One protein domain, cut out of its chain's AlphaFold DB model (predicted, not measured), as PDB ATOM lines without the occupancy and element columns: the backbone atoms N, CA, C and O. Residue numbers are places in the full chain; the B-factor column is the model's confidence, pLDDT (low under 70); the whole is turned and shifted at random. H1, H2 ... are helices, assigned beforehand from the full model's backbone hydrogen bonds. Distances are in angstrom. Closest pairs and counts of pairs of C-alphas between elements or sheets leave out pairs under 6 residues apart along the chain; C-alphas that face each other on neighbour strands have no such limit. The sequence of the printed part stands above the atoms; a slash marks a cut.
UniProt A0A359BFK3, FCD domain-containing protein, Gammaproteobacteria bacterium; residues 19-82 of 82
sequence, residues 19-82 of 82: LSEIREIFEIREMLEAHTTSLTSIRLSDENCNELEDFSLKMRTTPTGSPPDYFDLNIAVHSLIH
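What this domain is: This is residues 19 to 82 of the 82 residues of the protein "FCD domain-containing protein" of Gammaproteobacteria bacterium (UniProt A0A359BFK3). What shape is it? It is a flat V: long helix H1 is one arm, the hairpin of H2 and H3 the other. What builds it? The printed part has 64 residues with three named helices, class all helix. It is loose, with radius of gyration of the C-alphas 13.4 A and spans 39 by 29 by 14 A.

Where its parts are: Where is H1? H1, residues 19 to 40, runs 31.0 A from C-alpha 19 (294.005, 226.542, 309.197). What follows? H2, residues 46 to 61, runs 22.9 A; H3, residues 67 to 81, runs 21.4 A to C-alpha 81 (278.060, 231.293, 287.261).

How they stand to each other: Does H1 meet H3? Its residues 36 to 40 only just touch residue 81, with 3 C-alpha pairs within 8 A, the closest Thr 37 and Ile 81, 6.5 A. And H2? It is apart from H1 and touches H3, opposite ways at a shallow tilt of 19 degrees; C-alphas 59 and 70 are closest, 6.4 A. Every helix O i to N i+4 pair is within hydrogen-bond range.

The domain as a whole: Any cut? The printed part has none; both links are tight. Where is confidence low? Residues 64 to 65, 67 to 68 and 82 are under 70.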
ATOM      1  N   LEU A  19     293.866 225.294 309.959       91.62
ATOM      2  CA  LEU A  19     294.005 226.542 309.197       91.62
ATOM      3  C   LEU A  19     294.733 226.334 307.857       91.62
ATOM      4  O   LEU A  19     294.403 226.997 306.875       91.62
ATOM      5  N   SER A  20     295.710 225.426 307.808       91.25
ATOM      6  CA  SER A  20     296.415 225.069 306.571       91.25
ATOM      7  C   SER A  20     295.490 224.424 305.543       91.25
ATOM      8  O   SER A  20     295.568 224.762 304.370       91.25
ATOM      9  N   GLU A  21     294.581 223.558 305.986       89.00
ATOM     10  CA  GLU A  21     293.609 222.899 305.110       89.00
ATOM     11  C   GLU A  21     292.564 223.891 304.606       89.00
ATOM     12  O   GLU A  21     292.165 223.844 303.447       89.00
ATOM     13  N   ILE A  22     292.145 224.832 305.458       90.81
ATOM     14  CA  ILE A  22     291.259 225.923 305.045       90.81
ATOM     15  C   ILE A  22     291.937 226.757 303.952       90.81
ATOM     16  O   ILE A  22     291.309 227.039 302.937       90.81
ATOM     17  N   ARG A  23     293.213 227.124 304.125       90.81
ATOM     18  CA  ARG A  23     293.965 227.882 303.111       90.81
ATOM     19  C   ARG A  23     294.067 227.131 301.791       90.81
ATOM     20  O   ARG A  23     293.726 227.703 300.765       90.81
ATOM     21  N   GLU A  24     294.448 225.860 301.835       90.44
ATOM     22  CA  GLU A  24     294.524 225.008 300.646       90.44
ATOM     23  C   GLU A  24     293.169 224.936 299.918       90.44
ATOM     24  O   GLU A  24     293.107 225.078 298.699       90.44
ATOM     25  N   ILE A  25     292.059 224.802 300.657       89.06
ATOM     26  CA  ILE A  25     290.709 224.828 300.075       89.06
ATOM     27  C   ILE A  25     290.433 226.160 299.367       89.06
ATOM     28  O   ILE A  25     289.860 226.148 298.279       89.06
ATOM     29  N   PHE A  26     290.813 227.294 299.960       88.25
ATOM     30  CA  PHE A  26     290.612 228.607 299.340       88.25
ATOM     31  C   PHE A  26     291.483 228.809 298.096       88.25
ATOM     32  O   PHE A  26     290.974 229.316 297.103       88.25
ATOM     33  N   GLU A  27     292.737 228.357 298.106       91.75
ATOM     34  CA  GLU A  27     293.628 228.419 296.936       91.75
ATOM     35  C   GLU A  27     293.079 227.579 295.771       91.75
ATOM     36  O   GLU A  27     292.992 228.045 294.632       91.75
ATOM     37  N   ILE A  28     292.631 226.353 296.060       89.31
ATOM     38  CA  ILE A  28     292.007 225.481 295.058       89.31
ATOM     39  C   ILE A  28     290.708 226.106 294.538       89.31
ATOM     40  O   ILE A  28     290.456 226.084 293.331       89.31
ATOM     41  N   ARG A  29     289.879 226.666 295.428       89.50
ATOM     42  CA  ARG A  29     288.632 227.342 295.045       89.50
ATOM     43  C   ARG A  29     288.892 228.521 294.127       89.50
ATOM     44  O   ARG A  29     288.264 228.584 293.081       89.50
ATOM     45  N   GLU A  30     289.838 229.389 294.464       88.88
ATOM     46  CA  GLU A  30     290.178 230.554 293.646       88.88
ATOM     47  C   GLU A  30     290.560 230.141 292.217       88.88
ATOM     48  O   GLU A  30     290.032 230.687 291.246       88.88
ATOM     49  N   MET A  31     291.403 229.113 292.072       90.31
ATOM     50  CA  MET A  31     291.783 228.593 290.755       90.31
ATOM     51  C   MET A  31     290.587 228.050 289.963       90.31
ATOM     52  O   MET A  31     290.463 228.313 288.763       90.31
ATOM     53  N   LEU A  32     289.717 227.273 290.614       87.50
ATOM     54  CA  LEU A  32     288.549 226.675 289.964       87.50
ATOM     55  C   LEU A  32     287.502 227.729 289.596       87.50
ATOM     56  O   LEU A  32     286.995 227.709 288.477       87.50
ATOM     57  N   GLU A  33     287.218 228.667 290.496       85.25
ATOM     58  CA  GLU A  33     286.259 229.754 290.294       85.25
ATOM     59  C   GLU A  33     286.716 230.697 289.176       85.25
ATOM     60  O   GLU A  33     285.916 231.041 288.302       85.25
ATOM     61  N   ALA A  34     288.005 231.052 289.128       86.00
ATOM     62  CA  ALA A  34     288.567 231.852 288.041       86.00
ATOM     63  C   ALA A  34     288.426 231.142 286.685       86.00
ATOM     64  O   ALA A  34     288.014 231.749 285.693       86.00
ATOM     65  N   HIS A  35     288.718 229.839 286.644       86.06
ATOM     66  CA  HIS A  35     288.575 229.045 285.430       86.06
ATOM     67  C   HIS A  35     287.110 228.931 284.984       86.06
ATOM     68  O   HIS A  35     286.813 229.139 283.806       86.06
ATOM     69  N   THR A  36     286.177 228.654 285.901       82.62
ATOM     70  CA  THR A  36     284.751 228.583 285.558       82.62
ATOM     71  C   THR A  36     284.224 229.930 285.081       82.62
ATOM     72  O   THR A  36     283.598 229.976 284.027       82.62
ATOM     73  N   THR A  37     284.558 231.021 285.773       83.38
ATOM     74  CA  THR A  37     284.170 232.383 285.372       83.38
ATOM     75  C   THR A  37     284.692 232.723 283.977       83.38
ATOM     76  O   THR A  37     283.957 233.253 283.144       83.38
ATOM     77  N   SER A  38     285.943 232.363 283.667       84.19
ATOM     78  CA  SER A  38     286.497 232.562 282.325       84.19
ATOM     79  C   SER A  38     285.691 231.821 281.256       84.19
ATOM     80  O   SER A  38     285.470 232.375 280.180       84.19
ATOM     81  N   LEU A  39     285.245 230.593 281.530       81.75
ATOM     82  CA  LEU A  39     284.472 229.791 280.580       81.75
ATOM     83  C   LEU A  39     283.035 230.294 280.409       81.75
ATOM     84  O   LEU A  39     282.500 230.259 279.298       81.75
ATOM     85  N   THR A  40     282.403 230.750 281.489       80.56
ATOM     86  CA  THR A  40     281.002 231.183 281.475       80.56
ATOM     87  C   THR A  40     280.835 232.622 281.018       80.56
ATOM     88  O   THR A  40     279.805 232.922 280.419       80.56
ATOM     89  N   SER A  41     281.862 233.471 281.142       78.25
ATOM     90  CA  SER A  41     281.856 234.861 280.648       78.25
ATOM     91  C   SER A  41     281.458 234.998 279.173       78.25
ATOM     92  O   SER A  41     280.820 235.970 278.788       78.25
ATOM     93  N   ILE A  42     281.762 233.990 278.349       74.00
ATOM     94  CA  ILE A  42     281.442 233.957 276.912       74.00
ATOM     95  C   ILE A  42     279.936 233.718 276.667       74.00
ATOM     96  O   ILE A  42     279.442 233.907 275.558       74.00
ATOM     97  N   ARG A  43     279.194 233.272 277.689       75.12
ATOM     98  CA  ARG A  43     277.791 232.833 277.608       75.12
ATOM     99  C   ARG A  43     276.834 233.645 278.480       75.12
ATOM    100  O   ARG A  43     275.639 233.355 278.457       75.12
ATOM    101  N   LEU A  44     277.326 234.608 279.257       79.00
ATOM    102  CA  LEU A  44     276.469 235.436 280.101       79.00
ATOM    103  C   LEU A  44     275.642 236.390 279.235       79.00
ATOM    104  O   LEU A  44     276.173 237.063 278.353       79.00
ATOM    105  N   SER A  45     274.334 236.424 279.484       83.62
ATOM    106  CA  SER A  45     273.445 237.447 278.939       83.62
ATOM    107  C   SER A  45     273.592 238.752 279.723       83.62
ATOM    108  O   SER A  45     274.045 238.754 280.870       83.62
ATOM    109  N   ASP A  46     273.136 239.859 279.137       82.50
ATOM    110  CA  ASP A  46     273.077 241.152 279.831       82.50
ATOM    111  C   ASP A  46     272.216 241.084 281.109       82.50
ATOM    112  O   ASP A  46     272.518 241.741 282.102       82.50
ATOM    113  N   GLU A  47     271.172 240.246 281.122       83.25
ATOM    114  CA  GLU A  47     270.341 239.988 282.307       83.25
ATOM    115  C   GLU A  47     271.148 239.338 283.439       83.25
ATOM    116  O   GLU A  47     271.091 239.816 284.572       83.25
ATOM    117  N   ASN A  48     271.972 238.329 283.131       81.62
ATOM    118  CA  ASN A  48     272.837 237.690 284.127       81.62
ATOM    119  C   ASN A  48     273.897 238.669 284.656       81.62
ATOM    120  O   ASN A  48     274.225 238.651 285.839       81.62
ATOM    121  N   CYS A  49     274.433 239.544 283.798       81.81
ATOM    122  CA  CYS A  49     275.377 240.581 284.216       81.81
ATOM    123  C   CYS A  49     274.736 241.570 285.202       81.81
ATOM    124  O   CYS A  49     275.326 241.866 286.239       81.81
ATOM    125  N   ASN A  50     273.509 242.020 284.926       85.88
ATOM    126  CA  ASN A  50     272.766 242.904 285.828       85.88
ATOM    127  C   ASN A  50     272.460 242.224 287.175       85.88
ATOM    128  O   ASN A  50     272.543 242.856 288.228       85.88
ATOM    129  N   GLU A  51     272.134 240.931 287.157       84.69
ATOM    130  CA  GLU A  51     271.867 240.163 288.376       84.69
ATOM    131  C   GLU A  51     273.143 239.961 289.218       84.69
ATOM    132  O   GLU A  51     273.113 240.117 290.441       84.69
ATOM    133  N   LEU A  52     274.298 239.732 288.579       83.69
ATOM    134  CA  LEU A  52     275.602 239.703 289.257       83.69
ATOM    135  C   LEU A  52     275.959 241.053 289.900       83.69
ATOM    136  O   LEU A  52     276.501 241.081 291.011       83.69
ATOM    137  N   GLU A  53     275.653 242.172 289.241       85.56
ATOM    138  CA  GLU A  53     275.854 243.507 289.818       85.56
ATOM    139  C   GLU A  53     274.971 243.742 291.052       85.56
ATOM    140  O   GLU A  53     275.456 244.255 292.068       85.56
ATOM    141  N   ASP A  54     273.708 243.312 291.002       86.25
ATOM    142  CA  ASP A  54     272.776 243.397 292.129       86.25
ATOM    143  C   ASP A  54     273.229 242.521 293.310       86.25
ATOM    144  O   ASP A  54     273.271 242.989 294.451       86.25
ATOM    145  N   PHE A  55     273.683 241.287 293.056       85.50
ATOM    146  CA  PHE A  55     274.278 240.447 294.100       85.50
ATOM    147  C   PHE A  55     275.533 241.081 294.705       85.50
ATOM    148  O   PHE A  55     275.680 241.108 295.929       85.50
ATOM    149  N   SER A  56     276.412 241.654 293.878       84.31
ATOM    150  CA  SER A  56     277.611 242.359 294.342       84.31
ATOM    151  C   SER A  56     277.261 243.540 295.252       84.31
ATOM    152  O   SER A  56     277.901 243.753 296.288       84.31
ATOM    153  N   LEU A  57     276.222 244.304 294.900       86.62
ATOM    154  CA  LEU A  57     275.729 245.404 295.721       86.62
ATOM    155  C   LEU A  57     275.154 244.894 297.046       86.62
ATOM    156  O   LEU A  57     275.563 245.387 298.099       86.62
ATOM    157  N   LYS A  58     274.288 243.876 297.005       85.00
ATOM    158  CA  LYS A  58     273.697 243.253 298.197       85.00
ATOM    159  C   LYS A  58     274.778 242.772 299.157       85.00
ATOM    160  O   LYS A  58     274.779 243.201 300.306       85.00
ATOM    161  N   MET A  59     275.763 242.012 298.677       82.31
ATOM    162  CA  MET A  59     276.866 241.501 299.502       82.31
ATOM    163  C   MET A  59     277.700 242.606 300.166       82.31
ATOM    164  O   MET A  59     278.119 242.434 301.307       82.31
ATOM    165  N   ARG A  60     277.918 243.751 299.498       83.88
ATOM    166  CA  ARG A  60     278.620 244.908 300.095       83.88
ATOM    167  C   ARG A  60     277.808 245.603 301.187       83.88
ATOM    168  O   ARG A  60     278.388 246.195 302.093       83.88
ATOM    169  N   THR A  61     276.484 245.583 301.064       84.00
ATOM    170  CA  THR A  61     275.565 246.232 302.011       84.00
ATOM    171  C   THR A  61     275.127 245.318 303.154       84.00
ATOM    172  O   THR A  61     274.687 245.818 304.190       84.00
ATOM    173  N   THR A  62     275.266 243.999 302.995       80.19
ATOM    174  CA  THR A  62     274.960 243.021 304.041       80.19
ATOM    175  C   THR A  62     275.903 243.226 305.231       80.19
ATOM    176  O   THR A  62     277.125 243.228 305.055       80.19
ATOM    177  N   PRO A  63     275.375 243.384 306.459       76.81
ATOM    178  CA  PRO A  63     276.201 243.561 307.642       76.81
ATOM    179  C   PRO A  63     277.157 242.384 307.833       76.81
ATOM    180  O   PRO A  63     276.760 241.217 307.763       76.81
ATOM    181  N   THR A  64     278.415 242.694 308.139       62.09
ATOM    182  CA  THR A  64     279.438 241.709 308.503       62.09
ATOM    183  C   THR A  64     279.029 241.065 309.829       62.09
ATOM    184  O   THR A  64     279.280 241.606 310.901       62.09
ATOM    185  N   GLY A  65     278.302 239.949 309.761       64.38
ATOM    186  CA  GLY A  65     277.681 239.335 310.937       64.38
ATOM    187  C   GLY A  65     276.210 238.956 310.784       64.38
ATOM    188  O   GLY A  65     275.613 238.583 311.790       64.38
ATOM    189  N   SER A  66     275.640 238.992 309.572       70.44
ATOM    190  CA  SER A  66     274.428 238.229 309.231       70.44
ATOM    191  C   SER A  66     274.802 237.006 308.376       70.44
ATOM    192  O   SER A  66     274.728 237.062 307.147       70.44
ATOM    193  N   PRO A  67     275.304 235.912 308.994       60.44
ATOM    194  CA  PRO A  67     275.818 234.762 308.263       60.44
ATOM    195  C   PRO A  67     274.821 234.122 307.292       60.44
ATOM    196  O   PRO A  67     275.258 233.849 306.179       60.44
ATOM    197  N   PRO A  68     273.536 233.878 307.639       64.94
ATOM    198  CA  PRO A  68     272.644 233.214 306.693       64.94
ATOM    199  C   PRO A  68     272.485 234.048 305.417       64.94
ATOM    200  O   PRO A  68     272.701 233.527 304.330       64.94
ATOM    201  N   ASP A  69     272.303 235.364 305.547       74.75
ATOM    202  CA  ASP A  69     272.103 236.252 304.397       74.75
ATOM    203  C   ASP A  69     273.331 236.309 303.474       74.75
ATOM    204  O   ASP A  69     273.202 236.306 302.252       74.75
ATOM    205  N   TYR A  70     274.543 236.351 304.039       76.19
ATOM    206  CA  TYR A  70     275.765 236.374 303.231       76.19
ATOM    207  C   TYR A  70     276.041 235.022 302.556       76.19
ATOM    208  O   TYR A  70     276.468 234.993 301.400       76.19
ATOM    209  N   PHE A  71     275.806 233.905 303.255       78.94
ATOM    210  CA  PHE A  71     275.982 232.570 302.678       78.94
ATOM    211  C   PHE A  71     274.968 232.296 301.567       78.94
ATOM    212  O   PHE A  71     275.359 231.789 300.517       78.94
ATOM    213  N   ASP A  72     273.709 232.690 301.752       83.25
ATOM    214  CA  ASP A  72     272.664 232.522 300.742       83.25
ATOM    215  C   ASP A  72     272.963 233.355 299.485       83.25
ATOM    216  O   ASP A  72     272.842 232.854 298.365       83.25
ATOM    217  N   LEU A  73     273.452 234.593 299.651       81.62
ATOM    218  CA  LEU A  73     273.916 235.426 298.535       81.62
ATOM    219  C   LEU A  73     275.106 234.797 297.798       81.62
ATOM    220  O   LEU A  73     275.136 234.796 296.571       81.62
ATOM    221  N   ASN A  74     276.074 234.237 298.529       81.31
ATOM    222  CA  ASN A  74     277.223 233.559 297.929       81.31
ATOM    223  C   ASN A  74     276.788 232.326 297.112       81.31
ATOM    224  O   ASN A  74     277.243 232.151 295.983       81.31
ATOM    225  N   ILE A  75     275.853 231.522 297.630       85.31
ATOM    226  CA  ILE A  75     275.279 230.384 296.897       85.31
ATOM    227  C   ILE A  75     274.574 230.862 295.622       85.31
ATOM    228  O   ILE A  75     274.801 230.279 294.562       85.31
ATOM    229  N   ALA A  76     273.772 231.928 295.702       84.50
ATOM    230  CA  ALA A  76     273.054 232.474 294.550       84.50
ATOM    231  C   ALA A  76     274.005 232.940 293.432       84.50
ATOM    232  O   ALA A  76     273.779 232.616 292.268       84.50
ATOM    233  N   VAL A  77     275.110 233.611 293.783       83.75
ATOM    234  CA  VAL A  77     276.158 233.997 292.820       83.75
ATOM    235  C   VAL A  77     276.757 232.766 292.145       83.75
ATOM    236  O   VAL A  77     276.855 232.721 290.920       83.75
ATOM    237  N   HIS A  78     277.119 231.740 292.919       83.75
ATOM    238  CA  HIS A  78     277.672 230.515 292.347       83.75
ATOM    239  C   HIS A  78     276.663 229.795 291.438       83.75
ATOM    240  O   HIS A  78     277.058 229.328 290.378       83.75
ATOM    241  N   SER A  79     275.369 229.751 291.774       84.50
ATOM    242  CA  SER A  79     274.339 229.157 290.902       84.50
ATOM    243  C   SER A  79     274.117 229.904 289.582       84.50
ATOM    244  O   SER A  79     273.595 229.313 288.644       84.50
ATOM    245  N   LEU A  80     274.482 231.185 289.498       81.00
ATOM    246  CA  LEU A  80     274.389 231.962 288.259       81.00
ATOM    247  C   LEU A  80     275.623 231.766 287.358       81.00
ATOM    248  O   LEU A  80     275.531 231.881 286.136       81.00
ATOM    249  N   ILE A  81     276.781 231.480 287.963       76.75
ATOM    250  CA  ILE A  81     278.060 231.293 287.261       76.75
ATOM    251  C   ILE A  81     278.271 229.831 286.830       76.75
ATOM    252  O   ILE A  81     278.927 229.608 285.811       76.75
ATOM    253  N   HIS A  82     277.759 228.857 287.589       69.81
ATOM    254  CA  HIS A  82     277.944 227.413 287.384       69.81
ATOM    255  C   HIS A  82     276.695 226.736 286.814       69.81
ATOM    256  O   HIS A  82     276.865 225.932 285.867       69.81
TER     257      HIS A  82